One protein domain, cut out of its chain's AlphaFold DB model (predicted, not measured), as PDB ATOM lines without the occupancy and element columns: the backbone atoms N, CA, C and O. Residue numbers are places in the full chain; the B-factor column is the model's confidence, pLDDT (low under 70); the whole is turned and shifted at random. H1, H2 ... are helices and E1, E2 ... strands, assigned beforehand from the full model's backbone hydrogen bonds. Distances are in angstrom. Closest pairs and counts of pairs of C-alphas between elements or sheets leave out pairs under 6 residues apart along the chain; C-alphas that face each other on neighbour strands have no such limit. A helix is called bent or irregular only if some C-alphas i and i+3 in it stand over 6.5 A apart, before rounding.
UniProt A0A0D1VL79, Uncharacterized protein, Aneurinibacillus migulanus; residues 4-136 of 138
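What this domain is: This is residues 4 to 136 of the 138 residues of an uncharacterized protein of Aneurinibacillus migulanus (UniProt A0A0D1VL79). The body is a strongly twisted, curled sheet of five strands, E1 to E5, with a small two-strand hairpin, E6 and E7, joined to it through the short helix H2. A long helix, H3, begins beside the sheet, kinks and runs away as an arm whose residues 117 to 134 stick out free, while H1 packs on its first part. The printed part has 133 residues, with three named helices and seven strands in the order H1 E1 E2 E3 E4 E5 H2 E6 E7 H3; the larger sheet has the order E1 - E2 - E3 - E4 - E5, all antiparallel, and the class is mixed. The whole is loose, with a radius of gyration of the C-alphas of 19.4 A, and elongated, spanning 68 by 41 by 31 A.

Where its parts are: Find C-alpha 4 at (15.396, 28.019, -55.164); from there H1 runs through residues 4 to 15, 16.4 A long. Next come E1, residues 21 to 26, 16.2 A, and E2, residues 31 to 36, 15.7 A. Look then for E3, residues 43 to 47, 10.8 A; E4, residues 57 to 62, 16.1 A; and E5, residues 74 to 79, 14.3 A. H2, residues 80 to 83, runs 5.3 A, E6, residues 84 to 86, 7.0 A, and E7, residues 96 to 98, 6.8 A. H3, residues 101 to 134, begins at C-alpha 101 at (-1.788, 26.220, -48.209) and ends 44.9 A away at C-alpha 134 at (39.078, 7.811, -50.369).

How they stand to each other: Begin with E1 to E5, a meander, each strand the antiparallel neighbour of the one before; E1 and E5 are its edge strands. Within hydrogen-bond range you will find N 24 and O 33 of the hairpin E1 and E2, 2.9 A; N 34 and O 45 of E2 and E3, 2.8 A; N 58 and O 46 of E3 and E4, 2.7 A; and N 61 and O 76 of E4 and E5, 2.8 A. H2 is on this sheet, over none of its strands, at a height of 4.1 A, only just above the sheet's level. In the hairpin E6 and E7, N 85 and O 97 are 2.8 A apart. H3 only grazes the sheet, with residues 101 to 106. It is irregular, with C-alphas 107 and 110 7.4 A apart, and has a kink of 56 degrees near residue 108. With residues 101 to 112 alone it touches H1, closest at the C-alphas of Ala 15 and Pro 101, 5.7 A. Every O i to N i+4 pair is within hydrogen-bond range in H1, and 28 of 30 are in H3; H2 is too short for such a pair.

The domain as a whole: Look to Met 52 and Thr 136 for the two C-alphas farthest apart, 69.0 A. The printed part has no cut, and its one long link is E4 to E5, with 11 residues. Mean pLDDT of the printed part is 88.3; residues 39, 52 to 53 and 136 are under 70.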
ATOM      1  N   GLN A   4      16.713  27.409 -55.028       96.62
ATOM      2  CA  GLN A   4      15.396  28.019 -55.164       96.62
ATOM      3  C   GLN A   4      14.278  26.965 -55.166       96.62
ATOM      4  O   GLN A   4      13.304  27.115 -54.435       96.62
ATOM      5  N   GLU A   5      14.418  25.885 -55.945       96.06
ATOM      6  CA  GLU A   5      13.421  24.806 -55.972       96.06
ATOM      7  C   GLU A   5      13.253  24.154 -54.595       96.06
ATOM      8  O   GLU A   5      12.135  23.833 -54.192       96.06
ATOM      9  N   LEU A   6      14.355  23.953 -53.865       97.44
ATOM     10  CA  LEU A   6      14.312  23.397 -52.516       97.44
ATOM     11  C   LEU A   6      13.595  24.344 -51.547       97.44
ATOM     12  O   LEU A   6      12.729  23.899 -50.793       97.44
ATOM     13  N   GLN A   7      13.907  25.640 -51.602       97.12
ATOM     14  CA  GLN A   7      13.274  26.654 -50.764       97.12
ATOM     15  C   GLN A   7      11.769  26.765 -51.040       97.12
ATOM     16  O   GLN A   7      10.975  26.880 -50.108       97.12
ATOM     17  N   GLU A   8      11.348  26.685 -52.303       96.31
ATOM     18  CA  GLU A   8       9.929  26.684 -52.683       96.31
ATOM     19  C   GLU A   8       9.181  25.481 -52.096       96.31
ATOM     20  O   GLU A   8       8.080  25.637 -51.562       96.31
ATOM     21  N   ILE A   9       9.790  24.289 -52.145       97.06
ATOM     22  CA  ILE A   9       9.244  23.085 -51.509       97.06
ATOM     23  C   ILE A   9       9.136  23.308 -49.995       97.06
ATOM     24  O   ILE A   9       8.063  23.124 -49.423       97.06
ATOM     25  N   GLN A  10      10.211  23.751 -49.341       95.56
ATOM     26  CA  GLN A  10      10.216  23.994 -47.895       95.56
ATOM     27  C   GLN A  10       9.136  24.991 -47.470       95.56
ATOM     28  O   GLN A  10       8.372  24.704 -46.552       95.56
ATOM     29  N   ASN A  11       9.022  26.122 -48.167       93.94
ATOM     30  CA  ASN A  11       8.033  27.155 -47.864       93.94
ATOM     31  C   ASN A  11       6.606  26.620 -47.990       93.94
ATOM     32  O   ASN A  11       5.776  26.858 -47.114       93.94
ATOM     33  N   ARG A  12       6.324  25.847 -49.046       94.19
ATOM     34  CA  ARG A  12       5.005  25.242 -49.260       94.19
ATOM     35  C   ARG A  12       4.629  24.291 -48.126       94.19
ATOM     36  O   ARG A  12       3.523  24.376 -47.597       94.19
ATOM     37  N   TRP A  13       5.545  23.409 -47.733       94.00
ATOM     38  CA  TRP A  13       5.293  22.425 -46.677       94.00
ATOM     39  C   TRP A  13       5.320  23.026 -45.266       94.00
ATOM     40  O   TRP A  13       4.646  22.502 -44.387       94.00
ATOM     41  N   ALA A  14       6.026  24.140 -45.051       91.25
ATOM     42  CA  ALA A  14       5.970  24.910 -43.807       91.25
ATOM     43  C   ALA A  14       4.652  25.692 -43.662       91.25
ATOM     44  O   ALA A  14       4.131  25.846 -42.557       91.25
ATOM     45  N   ALA A  15       4.096  26.178 -44.776       90.19
ATOM     46  CA  ALA A  15       2.795  26.835 -44.795       90.19
ATOM     47  C   ALA A  15       1.636  25.838 -44.632       90.19
ATOM     48  O   ALA A  15       0.601  26.195 -44.074       90.19
ATOM     49  N   ALA A  16       1.783  24.593 -45.078       92.31
ATOM     50  CA  ALA A  16       0.761  23.563 -44.914       92.31
ATOM     51  C   ALA A  16       0.612  23.083 -43.459       92.31
ATOM     52  O   ALA A  16       1.492  23.254 -42.614       92.31
ATOM     53  N   THR A  17      -0.516  22.440 -43.176       91.94
ATOM     54  CA  THR A  17      -0.768  21.704 -41.943       91.94
ATOM     55  C   THR A  17       0.264  20.578 -41.808       91.94
ATOM     56  O   THR A  17       0.322  19.716 -42.685       91.94
ATOM     57  N   PRO A  18       1.081  20.522 -40.737       89.94
ATOM     58  CA  PRO A  18       2.125  19.511 -40.605       89.94
ATOM     59  C   PRO A  18       1.596  18.075 -40.678       89.94
ATOM     60  O   PRO A  18       0.518  17.761 -40.175       89.94
ATOM     61  N   GLY A  19       2.367  17.192 -41.310       89.88
ATOM     62  CA  GLY A  19       2.101  15.755 -41.323       89.88
ATOM     63  C   GLY A  19       2.536  15.039 -40.033       89.88
ATOM     64  O   GLY A  19       3.129  15.665 -39.156       89.88
ATOM     65  N   PRO A  20       2.276  13.719 -39.933       92.94
ATOM     66  CA  PRO A  20       1.618  12.883 -40.926       92.94
ATOM     67  C   PRO A  20       0.094  13.000 -40.858       92.94
ATOM     68  O   PRO A  20      -0.510  13.101 -39.782       92.94
ATOM     69  N   TRP A  21      -0.522  12.943 -42.035       93.94
ATOM     70  CA  TRP A  21      -1.969  13.001 -42.207       93.94
ATOM     71  C   TRP A  21      -2.571  11.603 -42.317       93.94
ATOM     72  O   TRP A  21      -1.937  10.680 -42.833       93.94
ATOM     73  N   ARG A  22      -3.823  11.454 -41.886       95.06
ATOM     74  CA  ARG A  22      -4.627  10.257 -42.143       95.06
ATOM     75  C   ARG A  22      -6.026  10.613 -42.613       95.06
ATOM     76  O   ARG A  22      -6.604  11.611 -42.181       95.06
ATOM     77  N   TRP A  23      -6.566   9.754 -43.467       94.62
ATOM     78  CA  TRP A  23      -7.984   9.753 -43.785       94.62
ATOM     79  C   TRP A  23      -8.760   9.103 -42.647       94.62
ATOM     80  O   TRP A  23      -8.446   7.989 -42.235       94.62
ATOM     81  N   ASP A  24      -9.795   9.787 -42.187       91.25
ATOM     82  CA  ASP A  24     -10.751   9.290 -41.211       91.25
ATOM     83  C   ASP A  24     -12.154   9.326 -41.833       91.25
ATOM     84  O   ASP A  24     -12.571  10.319 -42.440       91.25
ATOM     85  N   VAL A  25     -12.888   8.219 -41.688       91.06
ATOM     86  CA  VAL A  25     -14.236   8.049 -42.246       91.06
ATOM     87  C   VAL A  25     -15.206   7.711 -41.127       91.06
ATOM     88  O   VAL A  25     -15.106   6.657 -40.499       91.06
ATOM     89  N   ASN A  26     -16.189   8.579 -40.912       88.75
ATOM     90  CA  ASN A  26     -17.312   8.326 -40.022       88.75
ATOM     91  C   ASN A  26     -18.549   7.996 -40.863       88.75
ATOM     92  O   ASN A  26     -19.100   8.854 -41.559       88.75
ATOM     93  N   LYS A  27     -18.983   6.732 -40.788       88.81
ATOM     94  CA  LYS A  27     -20.121   6.220 -41.562       88.81
ATOM     95  C   LYS A  27     -21.478   6.688 -41.044       88.81
ATOM     96  O   LYS A  27     -22.403   6.819 -41.842       88.81
ATOM     97  N   THR A  28     -21.577   6.942 -39.744       87.81
ATOM     98  CA  THR A  28     -22.801   7.394 -39.078       87.81
ATOM     99  C   THR A  28     -23.141   8.815 -39.514       87.81
ATOM    100  O   THR A  28     -24.221   9.059 -40.048       87.81
ATOM    101  N   ASP A  29     -22.169   9.723 -39.409       84.88
ATOM    102  CA  ASP A  29     -22.362  11.147 -39.721       84.88
ATOM    103  C   ASP A  29     -22.103  11.483 -41.197       84.88
ATOM    104  O   ASP A  29     -22.324  12.609 -41.649       84.88
ATOM    105  N   LYS A  30     -21.659  10.487 -41.973       86.94
ATOM    106  CA  LYS A  30     -21.267  10.608 -43.383       86.94
ATOM    107  C   LYS A  30     -20.183  11.669 -43.604       86.94
ATOM    108  O   LYS A  30     -20.257  12.480 -44.535       86.94
ATOM    109  N   LEU A  31     -19.165  11.635 -42.746       87.12
ATOM    110  CA  LEU A  31     -18.014  12.532 -42.783       87.12
ATOM    111  C   LEU A  31     -16.767  11.790 -43.257       87.12
ATOM    112  O   LEU A  31     -16.466  10.692 -42.792       87.12
ATOM    113  N   VAL A  32     -16.029  12.422 -44.163       91.31
ATOM    114  CA  VAL A  32     -14.687  12.008 -44.591       91.31
ATOM    115  C   VAL A  32     -13.789  13.222 -44.420       91.31
ATOM    116  O   VAL A  32     -14.107  14.294 -44.940       91.31
ATOM    117  N   HIS A  33     -12.696  13.067 -43.684       91.88
ATOM    118  CA  HIS A  33     -11.729  14.136 -43.459       91.88
ATOM    119  C   HIS A  33     -10.296  13.618 -43.494       91.88
ATOM    120  O   HIS A  33     -10.024  12.463 -43.174       91.88
ATOM    121  N   LEU A  34      -9.390  14.503 -43.888       95.06
ATOM    122  CA  LEU A  34      -7.951  14.347 -43.784       95.06
ATOM    123  C   LEU A  34      -7.497  15.200 -42.599       95.06
ATOM    124  O   LEU A  34      -7.733  16.409 -42.573       95.06
ATOM    125  N   SER A  35      -6.890  14.574 -41.596       93.38
ATOM    126  CA  SER A  35      -6.440  15.273 -40.387       93.38
ATOM    127  C   SER A  35      -5.075  14.794 -39.931       93.38
ATOM    128  O   SER A  35      -4.611  13.727 -40.347       93.38
ATOM    129  N   THR A  36      -4.425  15.578 -39.072       91.75
ATOM    130  CA  THR A  36      -3.197  15.132 -38.420       91.75
ATOM    131  C   THR A  36      -3.455  13.902 -37.555       91.75
ATOM    132  O   THR A  36      -4.466  13.776 -36.863       91.75
ATOM    133  N   THR A  37      -2.506  12.972 -37.588       88.00
ATOM    134  CA  THR A  37      -2.525  11.766 -36.745       88.00
ATOM    135  C   THR A  37      -2.213  12.064 -35.278       88.00
ATOM    136  O   THR A  37      -2.602  11.296 -34.400       88.00
ATOM    137  N   HIS A  38      -1.536  13.183 -35.016       75.75
ATOM    138  CA  HIS A  38      -1.141  13.659 -33.694       75.75
ATOM    139  C   HIS A  38      -1.466  15.156 -33.524       75.75
ATOM    140  O   HIS A  38      -1.949  15.806 -34.450       75.75
ATOM    141  N   SER A  39      -1.204  15.714 -32.338       64.50
ATOM    142  CA  SER A  39      -1.328  17.156 -32.048       64.50
ATOM    143  C   SER A  39      -2.749  17.730 -32.144       64.50
ATOM    144  O   SER A  39      -2.988  18.675 -32.880       64.50
ATOM    145  N   GLY A  40      -3.719  17.166 -31.417       70.00
ATOM    146  CA  GLY A  40      -5.046  17.794 -31.283       70.00
ATOM    147  C   GLY A  40      -5.955  17.728 -32.519       70.00
ATOM    148  O   GLY A  40      -7.042  18.289 -32.479       70.00
ATOM    149  N   ARG A  41      -5.555  16.985 -33.565       76.75
ATOM    150  CA  ARG A  41      -6.343  16.686 -34.778       76.75
ATOM    151  C   ARG A  41      -6.710  17.937 -35.587       76.75
ATOM    152  O   ARG A  41      -7.884  18.266 -35.740       76.75
ATOM    153  N   TYR A  42      -5.706  18.605 -36.153       86.94
ATOM    154  CA  TYR A  42      -5.942  19.690 -37.108       86.94
ATOM    155  C   TYR A  42      -6.511  19.144 -38.420       86.94
ATOM    156  O   TYR A  42      -6.092  18.082 -38.898       86.94
ATOM    157  N   HIS A  43      -7.465  19.869 -39.001       89.88
ATOM    158  CA  HIS A  43      -8.102  19.483 -40.252       89.88
ATOM    159  C   HIS A  43      -7.305  20.035 -41.434       89.88
ATOM    160  O   HIS A  43      -7.227  21.241 -41.632       89.88
ATOM    161  N   VAL A  44      -6.765  19.135 -42.256       93.31
ATOM    162  CA  VAL A  44      -6.121  19.485 -43.533       93.31
ATOM    163  C   VAL A  44      -7.199  19.787 -44.570       93.31
ATOM    164  O   VAL A  44      -7.151  20.772 -45.296       93.31
ATOM    165  N   MET A  45      -8.207  18.916 -44.633       94.62
ATOM    166  CA  MET A  45      -9.416  19.114 -45.426       94.62
ATOM    167  C   MET A  45     -10.524  18.186 -44.934       94.62
ATOM    168  O   MET A  45     -10.264  17.126 -44.363       94.62
ATOM    169  N   GLN A  46     -11.775  18.525 -45.215       92.38
ATOM    170  CA  GLN A  46     -12.888  17.592 -45.068       92.38
ATOM    171  C   GLN A  46     -13.908  17.758 -46.178       92.38
ATOM    172  O   GLN A  46     -13.917  18.762 -46.876       92.38
ATOM    173  N   PHE A  47     -14.807  16.796 -46.321       90.44
ATOM    174  CA  PHE A  47     -15.991  16.973 -47.151       90.44
ATOM    175  C   PHE A  47     -17.167  17.412 -46.283       90.44
ATOM    176  O   PHE A  47     -17.374  16.853 -45.207       90.44
ATOM    177  N   ARG A  48     -17.972  18.375 -46.758       85.69
ATOM    178  CA  ARG A  48     -19.196  18.819 -46.055       85.69
ATOM    179  C   ARG A  48     -20.110  17.643 -45.690       85.69
ATOM    180  O   ARG A  48     -20.674  17.602 -44.604       85.69
ATOM    181  N   ARG A  49     -20.259  16.708 -46.629       78.62
ATOM    182  CA  ARG A  49     -20.915  15.401 -46.495       78.62
ATOM    183  C   ARG A  49     -20.551  14.581 -47.730       78.62
ATOM    184  O   ARG A  49     -20.566  15.132 -48.828       78.62
ATOM    185  N   TYR A  50     -20.271  13.287 -47.593       71.06
ATOM    186  CA  TYR A  50     -20.141  12.423 -48.774       71.06
ATOM    187  C   TYR A  50     -21.519  11.869 -49.202       71.06
ATOM    188  O   TYR A  50     -22.304  11.412 -48.367       71.06
ATOM    189  N   GLY A  51     -21.844  11.942 -50.503       75.81
ATOM    190  CA  GLY A  51     -23.127  11.503 -51.088       75.81
ATOM    191  C   GLY A  51     -23.960  12.624 -51.741       75.81
ATOM    192  O   GLY A  51     -23.405  13.641 -52.146       75.81
ATOM    193  N   MET A  52     -25.282  12.392 -51.873       65.00
ATOM    194  CA  MET A  52     -26.354  13.260 -52.434       65.00
ATOM    195  C   MET A  52     -25.910  14.564 -53.140       65.00
ATOM    196  O   MET A  52     -26.207  15.656 -52.668       65.00
ATOM    197  N   GLN A  53     -25.210  14.439 -54.275       66.12
ATOM    198  CA  GLN A  53     -24.883  15.522 -55.225       66.12
ATOM    199  C   GLN A  53     -24.235  16.804 -54.644       66.12
ATOM    200  O   GLN A  53     -24.282  17.853 -55.276       66.12
ATOM    201  N   GLY A  54     -23.586  16.741 -53.475       70.25
ATOM    202  CA  GLY A  54     -23.101  17.946 -52.780       70.25
ATOM    203  C   GLY A  54     -21.799  17.772 -52.002       70.25
ATOM    204  O   GLY A  54     -21.530  18.541 -51.078       70.25
ATOM    205  N   ALA A  55     -21.004  16.752 -52.333       82.88
ATOM    206  CA  ALA A  55     -19.713  16.518 -51.697       82.88
ATOM    207  C   ALA A  55     -18.698  17.579 -52.142       82.88
ATOM    208  O   ALA A  55     -18.004  17.420 -53.141       82.88
ATOM    209  N   GLN A  56     -18.635  18.676 -51.390       87.94
ATOM    210  CA  GLN A  56     -17.672  19.750 -51.606       87.94
ATOM    211  C   GLN A  56     -16.518  19.627 -50.608       87.94
ATOM    212  O   GLN A  56     -16.782  19.401 -49.417       87.94
ATOM    213  N   PRO A  57     -15.261  19.776 -51.064       91.31
ATOM    214  CA  PRO A  57     -14.136  19.905 -50.160       91.31
ATOM    215  C   PRO A  57     -14.257  21.208 -49.368       91.31
ATOM    216  O   PRO A  57     -14.789  22.219 -49.833       91.31
ATOM    217  N   MET A  58     -13.773  21.145 -48.143       93.56
ATOM    218  CA  MET A  58     -13.745  22.225 -47.182       93.56
ATOM    219  C   MET A  58     -12.369  22.258 -46.537       93.56
ATOM    220  O   MET A  58     -11.782  21.205 -46.271       93.56
ATOM    221  N   PHE A  59     -11.893  23.460 -46.257       94.00
ATOM    222  CA  PHE A  59     -10.596  23.713 -45.648       94.00
ATOM    223  C   PHE A  59     -10.777  24.524 -44.371       94.00
ATOM    224  O   PHE A  59     -11.765  25.247 -44.220       94.00
ATOM    225  N   GLN A  60      -9.847  24.365 -43.436       90.38
ATOM    226  CA  GLN A  60      -9.868  25.123 -42.198       90.38
ATOM    227  C   GLN A  60      -9.426  26.554 -42.489       90.38
ATOM    228  O   GLN A  60      -8.312  26.778 -42.950       90.38
ATOM    229  N   LYS A  61     -10.290  27.533 -42.222       89.19
ATOM    230  CA  LYS A  61      -9.910  28.936 -42.333       89.19
ATOM    231  C   LYS A  61      -9.168  29.342 -41.066       89.19
ATOM    232  O   LYS A  61      -9.663  29.160 -39.949       89.19
ATOM    233  N   TYR A  62      -7.968  29.862 -41.263       85.56
ATOM    234  CA  TYR A  62      -7.109  30.353 -40.197       85.56
ATOM    235  C   TYR A  62      -7.133  31.885 -40.151       85.56
ATOM    236  O   TYR A  62      -7.271  32.519 -41.197       85.56
ATOM    237  N   GLU A  63      -6.980  32.471 -38.958       83.75
ATOM    238  CA  GLU A  63      -6.875  33.935 -38.798       83.75
ATOM    239  C   GLU A  63      -5.590  34.452 -39.456       83.75
ATOM    240  O   GLU A  63      -5.573  35.498 -40.105       83.75
ATOM    241  N   LYS A  64      -4.511  33.673 -39.330       80.12
ATOM    242  CA  LYS A  64      -3.243  33.884 -40.029       80.12
ATOM    243  C   LYS A  64      -2.777  32.584 -40.679       80.12
ATOM    244  O   LYS A  64      -2.849  31.515 -40.082       80.12
ATOM    245  N   TYR A  65      -2.263  32.677 -41.902       73.94
ATOM    246  CA  TYR A  65      -1.671  31.534 -42.614       73.94
ATOM    247  C   TYR A  65      -0.149  31.451 -42.441       73.94
ATOM    248  O   TYR A  65       0.458  30.436 -42.777       73.94
ATOM    249  N   GLU A  66       0.460  32.499 -41.889       72.81
ATOM    250  CA  GLU A  66       1.891  32.570 -41.609       72.81
ATOM    251  C   GLU A  66       2.226  32.008 -40.222       72.81
ATOM    252  O   GLU A  66       1.461  32.139 -39.261       72.81
ATOM    253  N   GLY A  67       3.407  31.395 -40.118       71.81
ATOM    254  CA  GLY A  67       3.925  30.832 -38.873       71.81
ATOM    255  C   GLY A  67       3.382  29.435 -38.519       71.81
ATOM    256  O   GLY A  67       2.677  28.802 -39.320       71.81
ATOM    257  N   PRO A  68       3.741  28.922 -37.324       72.62
ATOM    258  CA  PRO A  68       3.361  27.587 -36.869       72.62
ATOM    259  C   PRO A  68       1.842  27.429 -36.748       72.62
ATOM    260  O   PRO A  68       1.167  28.305 -36.210       72.62
ATOM    261  N   VAL A  69       1.300  26.283 -37.179       74.31
ATOM    262  CA  VAL A  69      -0.153  25.986 -37.135       74.31
ATOM    263  C   VAL A  69      -0.768  26.176 -35.750       74.31
ATOM    264  O   VAL A  69      -1.904  26.629 -35.639       74.31
ATOM    265  N   THR A  70      -0.007  25.896 -34.693       73.38
ATOM    266  CA  THR A  70      -0.434  26.059 -33.296       73.38
ATOM    267  C   THR A  70      -0.840  27.485 -32.937       73.38
ATOM    268  O   THR A  70      -1.576  27.679 -31.977       73.38
ATOM    269  N   GLU A  71      -0.384  28.479 -33.696       80.31
ATOM    270  CA  GLU A  71      -0.623  29.891 -33.412       80.31
ATOM    271  C   GLU A  71      -1.596  30.549 -34.389       80.31
ATOM    272  O   GLU A  71      -1.820  31.757 -34.306       80.31
ATOM    273  N   ARG A  72      -2.120  29.795 -35.359       80.69
ATOM    274  CA  ARG A  72      -2.812  30.370 -36.514       80.69
ATOM    275  C   ARG A  72      -4.201  30.935 -36.228       80.69
ATOM    276  O   ARG A  72      -4.701  31.697 -37.051       80.69
ATOM    277  N   GLY A  73      -4.807  30.563 -35.096       77.38
ATOM    278  CA  GLY A  73      -6.220  30.838 -34.811       77.38
ATOM    279  C   GLY A  73      -7.136  30.127 -35.817       77.38
ATOM    280  O   GLY A  73      -6.718  29.819 -36.928       77.38
ATOM    281  N   SER A  74      -8.377  29.798 -35.463       80.50
ATOM    282  CA  SER A  74      -9.271  29.127 -36.415       80.50
ATOM    283  C   SER A  74     -10.673  29.701 -36.414       80.50
ATOM    284  O   SER A  74     -11.328  29.755 -35.378       80.50
ATOM    285  N   GLU A  75     -11.153  30.012 -37.616       84.06
ATOM    286  CA  GLU A  75     -12.536  30.401 -37.895       84.06
ATOM    287  C   GLU A  75     -13.426  29.185 -38.241       84.06
ATOM    288  O   GLU A  75     -14.614  29.327 -38.517       84.06
ATOM    289  N   GLY A  76     -12.874  27.966 -38.204       87.50
ATOM    290  CA  GLY A  76     -13.581  26.728 -38.533       87.50
ATOM    291  C   GLY A  76     -13.456  26.304 -40.000       87.50
ATOM    292  O   GLY A  76     -12.551  26.726 -40.719       87.50
ATOM    293  N   MET A  77     -14.338  25.399 -40.438       90.69
ATOM    294  CA  MET A  77     -14.281  24.793 -41.776       90.69
ATOM    295  C   MET A  77     -15.120  25.573 -42.787       90.69
ATOM    296  O   MET A  77     -16.333  25.703 -42.631       90.69
ATOM    297  N   HIS A  78     -14.473  26.002 -43.865       93.06
ATOM    298  CA  HIS A  78     -15.050  26.794 -44.944       93.06
ATOM    299  C   HIS A  78     -15.075  26.018 -46.254       93.06
ATOM    300  O   HIS A  78     -14.241  25.142 -46.492       93.06
ATOM    301  N   LYS A  79     -16.039  26.326 -47.122       91.56
ATOM    302  CA  LYS A  79     -16.142  25.662 -48.425       91.56
ATOM    303  C   LYS A  79     -14.976  26.072 -49.312       91.56
ATOM    304  O   LYS A  79     -14.514  27.201 -49.242       91.56
ATOM    305  N   VAL A  80     -14.579  25.188 -50.225       90.38
ATOM    306  CA  VAL A  80     -13.553  25.501 -51.232       90.38
ATOM    307  C   VAL A  80     -13.859  26.763 -52.052       90.38
ATOM    308  O   VAL A  80     -12.935  27.452 -52.463       90.38
ATOM    309  N   GLU A  81     -15.140  27.089 -52.253       89.69
ATOM    310  CA  GLU A  81     -15.585  28.302 -52.953       89.69
ATOM    311  C   GLU A  81     -15.082  29.589 -52.281       89.69
ATOM    312  O   GLU A  81     -14.719  30.526 -52.985       89.69
ATOM    313  N   ASP A  82     -14.970  29.606 -50.948       90.62
ATOM    314  CA  ASP A  82     -14.478  30.761 -50.183       90.62
ATOM    315  C   ASP A  82     -12.980  31.025 -50.436       90.62
ATOM    316  O   ASP A  82     -12.473  32.109 -50.156       90.62
ATOM    317  N   PHE A  83     -12.271  30.031 -50.980       90.81
ATOM    318  CA  PHE A  83     -10.845  30.082 -51.302       90.81
ATOM    319  C   PHE A  83     -10.582  30.146 -52.810       90.81
ATOM    320  O   PHE A  83      -9.423  30.136 -53.229       90.81
ATOM    321  N   ALA A  84     -11.626  30.163 -53.640       91.06
ATOM    322  CA  ALA A  84     -11.473  30.108 -55.082       91.06
ATOM    323  C   ALA A  84     -10.932  31.438 -55.623       91.06
ATOM    324  O   ALA A  84     -11.511  32.501 -55.401       91.06
ATOM    325  N   ILE A  85      -9.834  31.375 -56.374       87.81
ATOM    326  CA  ILE A  85      -9.211  32.538 -57.011       87.81
ATOM    327  C   ILE A  85      -9.100  32.338 -58.527       87.81
ATOM    328  O   ILE A  85      -8.852  31.224 -58.988       87.81
ATOM    329  N   PRO A  86      -9.267  33.389 -59.348       85.12
ATOM    330  CA  PRO A  86      -8.998  33.316 -60.780       85.12
ATOM    331  C   PRO A  86      -7.565  32.859 -61.066       85.12
ATOM    332  O   PRO A  86      -6.616  33.481 -60.596       85.12
ATOM    333  N   ARG A  87      -7.388  31.817 -61.890       81.62
ATOM    334  CA  ARG A  87      -6.048  31.434 -62.376       81.62
ATOM    335  C   ARG A  87      -5.444  32.512 -63.280       81.62
ATOM    336  O   ARG A  87      -4.235  32.711 -63.298       81.62
ATOM    337  N   VAL A  88      -6.294  33.207 -64.033       78.62
ATOM    338  CA  VAL A  88      -5.961  34.400 -64.822       78.62
ATOM    339  C   VAL A  88      -7.080  35.425 -64.664       78.62
ATOM    340  O   VAL A  88      -8.228  35.054 -64.430       78.62
ATOM    341  N   SER A  89      -6.766  36.712 -64.821       76.31
ATOM    342  CA  SER A  89      -7.651  37.835 -64.461       76.31
ATOM    343  C   SER A  89      -9.066  37.788 -65.056       76.31
ATOM    344  O   SER A  89     -10.011  38.243 -64.420       76.31
ATOM    345  N   HIS A  90      -9.235  37.232 -66.258       76.62
ATOM    346  CA  HIS A  90     -10.526  37.161 -66.950       76.62
ATOM    347  C   HIS A  90     -11.314  35.864 -66.675       76.62
ATOM    348  O   HIS A  90     -12.470  35.751 -67.081       76.62
ATOM    349  N   MET A  91     -10.729  34.883 -65.981       75.88
ATOM    350  CA  MET A  91     -11.414  33.644 -65.602       75.88
ATOM    351  C   MET A  91     -12.160  33.831 -64.281       75.88
ATOM    352  O   MET A  91     -11.606  33.631 -63.210       75.88
ATOM    353  N   THR A  92     -13.437  34.200 -64.349       72.12
ATOM    354  CA  THR A  92     -14.249  34.467 -63.144       72.12
ATOM    355  C   THR A  92     -15.202  33.334 -62.767       72.12
ATOM    356  O   THR A  92     -15.742  33.339 -61.665       72.12
ATOM    357  N   LYS A  93     -15.432  32.363 -63.662       71.12
ATOM    358  CA  LYS A  93     -16.448  31.305 -63.474       71.12
ATOM    359  C   LYS A  93     -15.919  29.873 -63.558       71.12
ATOM    360  O   LYS A  93     -16.511  28.978 -62.969       71.12
ATOM    361  N   TYR A  94     -14.831  29.645 -64.289       73.69
ATOM    362  CA  TYR A  94     -14.250  28.318 -64.513       73.69
ATOM    363  C   TYR A  94     -12.727  28.408 -64.450       73.69
ATOM    364  O   TYR A  94     -12.177  29.490 -64.630       73.69
ATOM    365  N   GLY A  95     -12.051  27.279 -64.209       74.75
ATOM    366  CA  GLY A  95     -10.586  27.222 -64.148       74.75
ATOM    367  C   GLY A  95      -9.976  28.021 -62.994       74.75
ATOM    368  O   GLY A  95      -8.868  28.531 -63.131       74.75
ATOM    369  N   LEU A  96     -10.709  28.146 -61.885       83.88
ATOM    370  CA  LEU A  96     -10.228  28.781 -60.661       83.88
ATOM    371  C   LEU A  96      -9.191  27.886 -59.966       83.88
ATOM    372  O   LEU A  96      -9.225  26.660 -60.097       83.88
ATOM    373  N   ASP A  97      -8.270  28.513 -59.246       90.56
ATOM    374  CA  ASP A  97      -7.342  27.864 -58.322       90.56
ATOM    375  C   ASP A  97      -7.846  28.000 -56.876       90.56
ATOM    376  O   ASP A  97      -8.803  28.730 -56.612       90.56
ATOM    377  N   ILE A  98      -7.220  27.294 -55.939       92.25
ATOM    378  CA  ILE A  98      -7.580  27.319 -54.520       92.25
ATOM    379  C   ILE A  98      -6.463  28.013 -53.741       92.25
ATOM    380  O   ILE A  98      -5.357  27.486 -53.596       92.25
ATOM    381  N   ASN A  99      -6.766  29.185 -53.187       92.31
ATOM    382  CA  ASN A  99      -5.854  29.931 -52.330       92.31
ATOM    383  C   ASN A  99      -5.888  29.400 -50.890       92.31
ATOM    384  O   ASN A  99      -6.430  30.035 -49.986       92.31
ATOM    385  N   HIS A 100      -5.349  28.199 -50.690       93.12
ATOM    386  CA  HIS A 100      -5.214  27.585 -49.374       93.12
ATOM    387  C   HIS A 100      -3.918  26.764 -49.310       93.12
ATOM    388  O   HIS A 100      -3.685  25.960 -50.220       93.12
ATOM    389  N   PRO A 101      -3.088  26.892 -48.255       93.62
ATOM    390  CA  PRO A 101      -1.788  26.220 -48.209       93.62
ATOM    391  C   PRO A 101      -1.908  24.696 -48.275       93.62
ATOM    392  O   PRO A 101      -1.143  24.057 -48.991       93.62
ATOM    393  N   ASP A 102      -2.917  24.106 -47.624       94.50
ATOM    394  CA  ASP A 102      -3.134  22.655 -47.705       94.50
ATOM    395  C   ASP A 102      -3.540  22.204 -49.111       94.50
ATOM    396  O   ASP A 102      -3.071  21.170 -49.586       94.50
ATOM    397  N   ALA A 103      -4.358  22.989 -49.821       95.31
ATOM    398  CA  ALA A 103      -4.754  22.663 -51.189       95.31
ATOM    399  C   ALA A 103      -3.544  22.716 -52.132       95.31
ATOM    400  O   ALA A 103      -3.331  21.803 -52.934       95.31
ATOM    401  N   GLN A 104      -2.714  23.751 -51.984       94.69
ATOM    402  CA  GLN A 104      -1.484  23.915 -52.751       94.69
ATOM    403  C   GLN A 104      -0.477  22.799 -52.452       94.69
ATOM    404  O   GLN A 104       0.106  22.243 -53.382       94.69
ATOM    405  N   ALA A 105      -0.286  22.424 -51.185       95.44
ATOM    406  CA  ALA A 105       0.602  21.328 -50.809       95.44
ATOM    407  C   ALA A 105       0.129  19.986 -51.384       95.44
ATOM    408  O   ALA A 105       0.918  19.286 -52.015       95.44
ATOM    409  N   ILE A 106      -1.163  19.661 -51.263       96.06
ATOM    410  CA  ILE A 106      -1.744  18.433 -51.830       96.06
ATOM    411  C   ILE A 106      -1.546  18.379 -53.352       96.06
ATOM    412  O   ILE A 106      -1.139  17.344 -53.879       96.06
ATOM    413  N   ALA A 107      -1.799  19.485 -54.057       96.06
ATOM    414  CA  ALA A 107      -1.662  19.547 -55.511       96.06
ATOM    415  C   ALA A 107      -0.203  19.385 -55.984       96.06
ATOM    416  O   ALA A 107       0.041  18.735 -57.000       96.06
ATOM    417  N   ASN A 108       0.764  19.942 -55.246       97.06
ATOM    418  CA  ASN A 108       2.187  19.899 -55.606       97.06
ATOM    419  C   ASN A 108       2.922  18.647 -55.097       97.06
ATOM    420  O   ASN A 108       3.994  18.321 -55.611       97.06
ATOM    421  N   ALA A 109       2.349  17.911 -54.139       96.88
ATOM    422  CA  ALA A 109       3.011  16.787 -53.481       96.88
ATOM    423  C   ALA A 109       3.622  15.743 -54.437       96.88
ATOM    424  O   ALA A 109       4.768  15.344 -54.205       96.88
ATOM    425  N   PRO A 110       2.952  15.301 -55.523       98.19
ATOM    426  CA  PRO A 110       3.549  14.326 -56.435       98.19
ATOM    427  C   PRO A 110       4.840  14.823 -57.090       98.19
ATOM    428  O   PRO A 110       5.778  14.045 -57.263       98.19
ATOM    429  N   GLU A 111       4.898  16.102 -57.461       98.00
ATOM    430  CA  GLU A 111       6.061  16.672 -58.136       98.00
ATOM    431  C   GLU A 111       7.195  16.959 -57.151       98.00
ATOM    432  O   GLU A 111       8.341  16.594 -57.420       98.00
ATOM    433  N   ASP A 112       6.874  17.489 -55.969       97.62
ATOM    434  CA  ASP A 112       7.843  17.689 -54.888       97.62
ATOM    435  C   ASP A 112       8.559  16.379 -54.540       97.62
ATOM    436  O   ASP A 112       9.790  16.310 -54.520       97.62
ATOM    437  N   VAL A 113       7.792  15.299 -54.353       97.88
ATOM    438  CA  VAL A 113       8.331  13.969 -54.045       97.88
ATOM    439  C   VAL A 113       9.225  13.456 -55.175       97.88
ATOM    440  O   VAL A 113      10.310  12.935 -54.908       97.88
ATOM    441  N   ARG A 114       8.831  13.617 -56.445       98.25
ATOM    442  CA  ARG A 114       9.661  13.196 -57.591       98.25
ATOM    443  C   ARG A 114      10.991  13.939 -57.631       98.25
ATOM    444  O   ARG A 114      12.031  13.297 -57.808       98.25
ATOM    445  N   LYS A 115      10.967  15.265 -57.462       97.81
ATOM    446  CA  LYS A 115      12.174  16.096 -57.459       97.81
ATOM    447  C   LYS A 115      13.106  15.708 -56.311       97.81
ATOM    448  O   LYS A 115      14.290  15.474 -56.554       97.81
ATOM    449  N   LEU A 116      12.573  15.550 -55.098       98.00
ATOM    450  CA  LEU A 116      13.344  15.146 -53.918       98.00
ATOM    451  C   LEU A 116      13.949  13.744 -54.076       98.00
ATOM    452  O   LEU A 116      15.139  13.561 -53.835       98.00
ATOM    453  N   ILE A 117      13.184  12.755 -54.553       98.50
ATOM    454  CA  ILE A 117      13.702  11.395 -54.796       98.50
ATOM    455  C   ILE A 117      14.824  11.409 -55.840       98.50
ATOM    456  O   ILE A 117      15.833  10.716 -55.679       98.50
ATOM    457  N   LYS A 118      14.662  12.176 -56.925       98.19
ATOM    458  CA  LYS A 118      15.695  12.321 -57.959       98.19
ATOM    459  C   LYS A 118      16.979  12.905 -57.369       98.19
ATOM    460  O   LYS A 118      18.060  12.389 -57.653       98.19
ATOM    461  N   GLU A 119      16.850  13.933 -56.538       98.00
ATOM    462  CA  GLU A 119      17.982  14.602 -55.902       98.00
ATOM    463  C   GLU A 119      18.706  13.694 -54.901       98.00
ATOM    464  O   GLU A 119      19.923  13.538 -54.980       98.00
ATOM    465  N   VAL A 120      17.962  12.991 -54.042       98.38
ATOM    466  CA  VAL A 120      18.524  12.006 -53.104       98.38
ATOM    467  C   VAL A 120      19.310  10.925 -53.849       98.38
ATOM    468  O   VAL A 120      20.432  10.603 -53.461       98.38
ATOM    469  N   LYS A 121      18.778  10.398 -54.960       98.38
ATOM    470  CA  LYS A 121      19.487   9.401 -55.783       98.38
ATOM    471  C   LYS A 121      20.779   9.947 -56.393       98.38
ATOM    472  O   LYS A 121      21.746   9.197 -56.515       98.38
ATOM    473  N   ARG A 122      20.802  11.219 -56.805       97.88
ATOM    474  CA  ARG A 122      22.011  11.881 -57.323       97.88
ATOM    475  C   ARG A 122      23.075  11.977 -56.228       97.88
ATOM    476  O   ARG A 122      24.174  11.458 -56.410       97.88
ATOM    477  N   LEU A 123      22.706  12.535 -55.074       97.75
ATOM    478  CA  LEU A 123      23.598  12.711 -53.923       97.75
ATOM    479  C   LEU A 123      24.148  11.378 -53.401       97.75
ATOM    480  O   LEU A 123      25.326  11.271 -53.076       97.75
ATOM    481  N   GLN A 124      23.327  10.324 -53.367       98.12
ATOM    482  CA  GLN A 124      23.781   8.987 -52.976       98.12
ATOM    483  C   GLN A 124      24.872   8.440 -53.906       98.12
ATOM    484  O   GLN A 124      25.846   7.867 -53.419       98.12
ATOM    485  N   LYS A 125      24.739   8.628 -55.226       97.81
ATOM    486  CA  LYS A 125      25.756   8.197 -56.199       97.81
ATOM    487  C   LYS A 125      27.065   8.967 -56.033       97.81
ATOM    488  O   LYS A 125      28.129   8.354 -56.050       97.81
ATOM    489  N   GLU A 126      26.991  10.281 -55.839       97.00
ATOM    490  CA  GLU A 126      28.171  11.130 -55.619       97.00
ATOM    491  C   GLU A 126      28.900  10.760 -54.329       97.00
ATOM    492  O   GLU A 126      30.104  10.513 -54.349       97.00
ATOM    493  N   ASN A 127      28.162  10.595 -53.230       97.19
ATOM    494  CA  ASN A 127      28.731  10.165 -51.955       97.19
ATOM    495  C   ASN A 127      29.399   8.785 -52.053       97.19
ATOM    496  O   ASN A 127      30.441   8.561 -51.442       97.19
ATOM    497  N   GLN A 128      28.833   7.851 -52.824       96.69
ATOM    498  CA  GLN A 128      29.461   6.549 -53.071       96.69
ATOM    499  C   GLN A 128      30.748   6.666 -53.897       96.69
ATOM    500  O   GLN A 128      31.723   5.981 -53.594       96.69
ATOM    501  N   ALA A 129      30.771   7.521 -54.922       94.88
ATOM    502  CA  ALA A 129      31.964   7.751 -55.735       94.88
ATOM    503  C   ALA A 129      33.102   8.378 -54.911       94.88
ATOM    504  O   ALA A 129      34.235   7.909 -54.988       94.88
ATOM    505  N   LEU A 130      32.783   9.367 -54.070       95.50
ATOM    506  CA  LEU A 130      33.746  10.007 -53.167       95.50
ATOM    507  C   LEU A 130      34.327   9.020 -52.150       95.50
ATOM    508  O   LEU A 130      35.536   9.004 -51.941       95.50
ATOM    509  N   LYS A 131      33.496   8.147 -51.566       95.00
ATOM    510  CA  LYS A 131      33.977   7.096 -50.652       95.00
ATOM    511  C   LYS A 131      34.976   6.156 -51.327       95.00
ATOM    512  O   LYS A 131      36.034   5.893 -50.773       95.00
ATOM    513  N   ARG A 132      34.697   5.722 -52.561       92.31
ATOM    514  CA  ARG A 132      35.616   4.853 -53.323       92.31
ATOM    515  C   ARG A 132      36.955   5.528 -53.633       92.31
ATOM    516  O   ARG A 132      37.986   4.865 -53.609       92.31
ATOM    517  N   GLN A 133      36.948   6.834 -53.909       88.94
ATOM    518  CA  GLN A 133      38.177   7.611 -54.116       88.94
ATOM    519  C   GLN A 133      39.023   7.718 -52.839       88.94
ATOM    520  O   GLN A 133      40.243   7.722 -52.926       88.94
ATOM    521  N   GLN A 134      38.389   7.776 -51.665       86.56
ATOM    522  CA  GLN A 134      39.078   7.811 -50.369       86.56
ATOM    523  C   GLN A 134      39.611   6.435 -49.931       86.56
ATOM    524  O   GLN A 134      40.575   6.369 -49.177       86.56
ATOM    525  N   GLU A 135      39.003   5.343 -50.402       83.69
ATOM    526  CA  GLU A 135      39.365   3.959 -50.057       83.69
ATOM    527  C   GLU A 135      40.437   3.338 -50.972       83.69
ATOM    528  O   GLU A 135      40.841   2.203 -50.735       83.69
ATOM    529  N   THR A 136      40.911   4.042 -52.008       62.91
ATOM    530  CA  THR A 136      41.988   3.545 -52.884       62.91
ATOM    531  C   THR A 136      43.338   4.001 -52.312       62.91
ATOM    532  O   THR A 136      43.639   5.192 -52.402       62.91
TER     533      THR A 136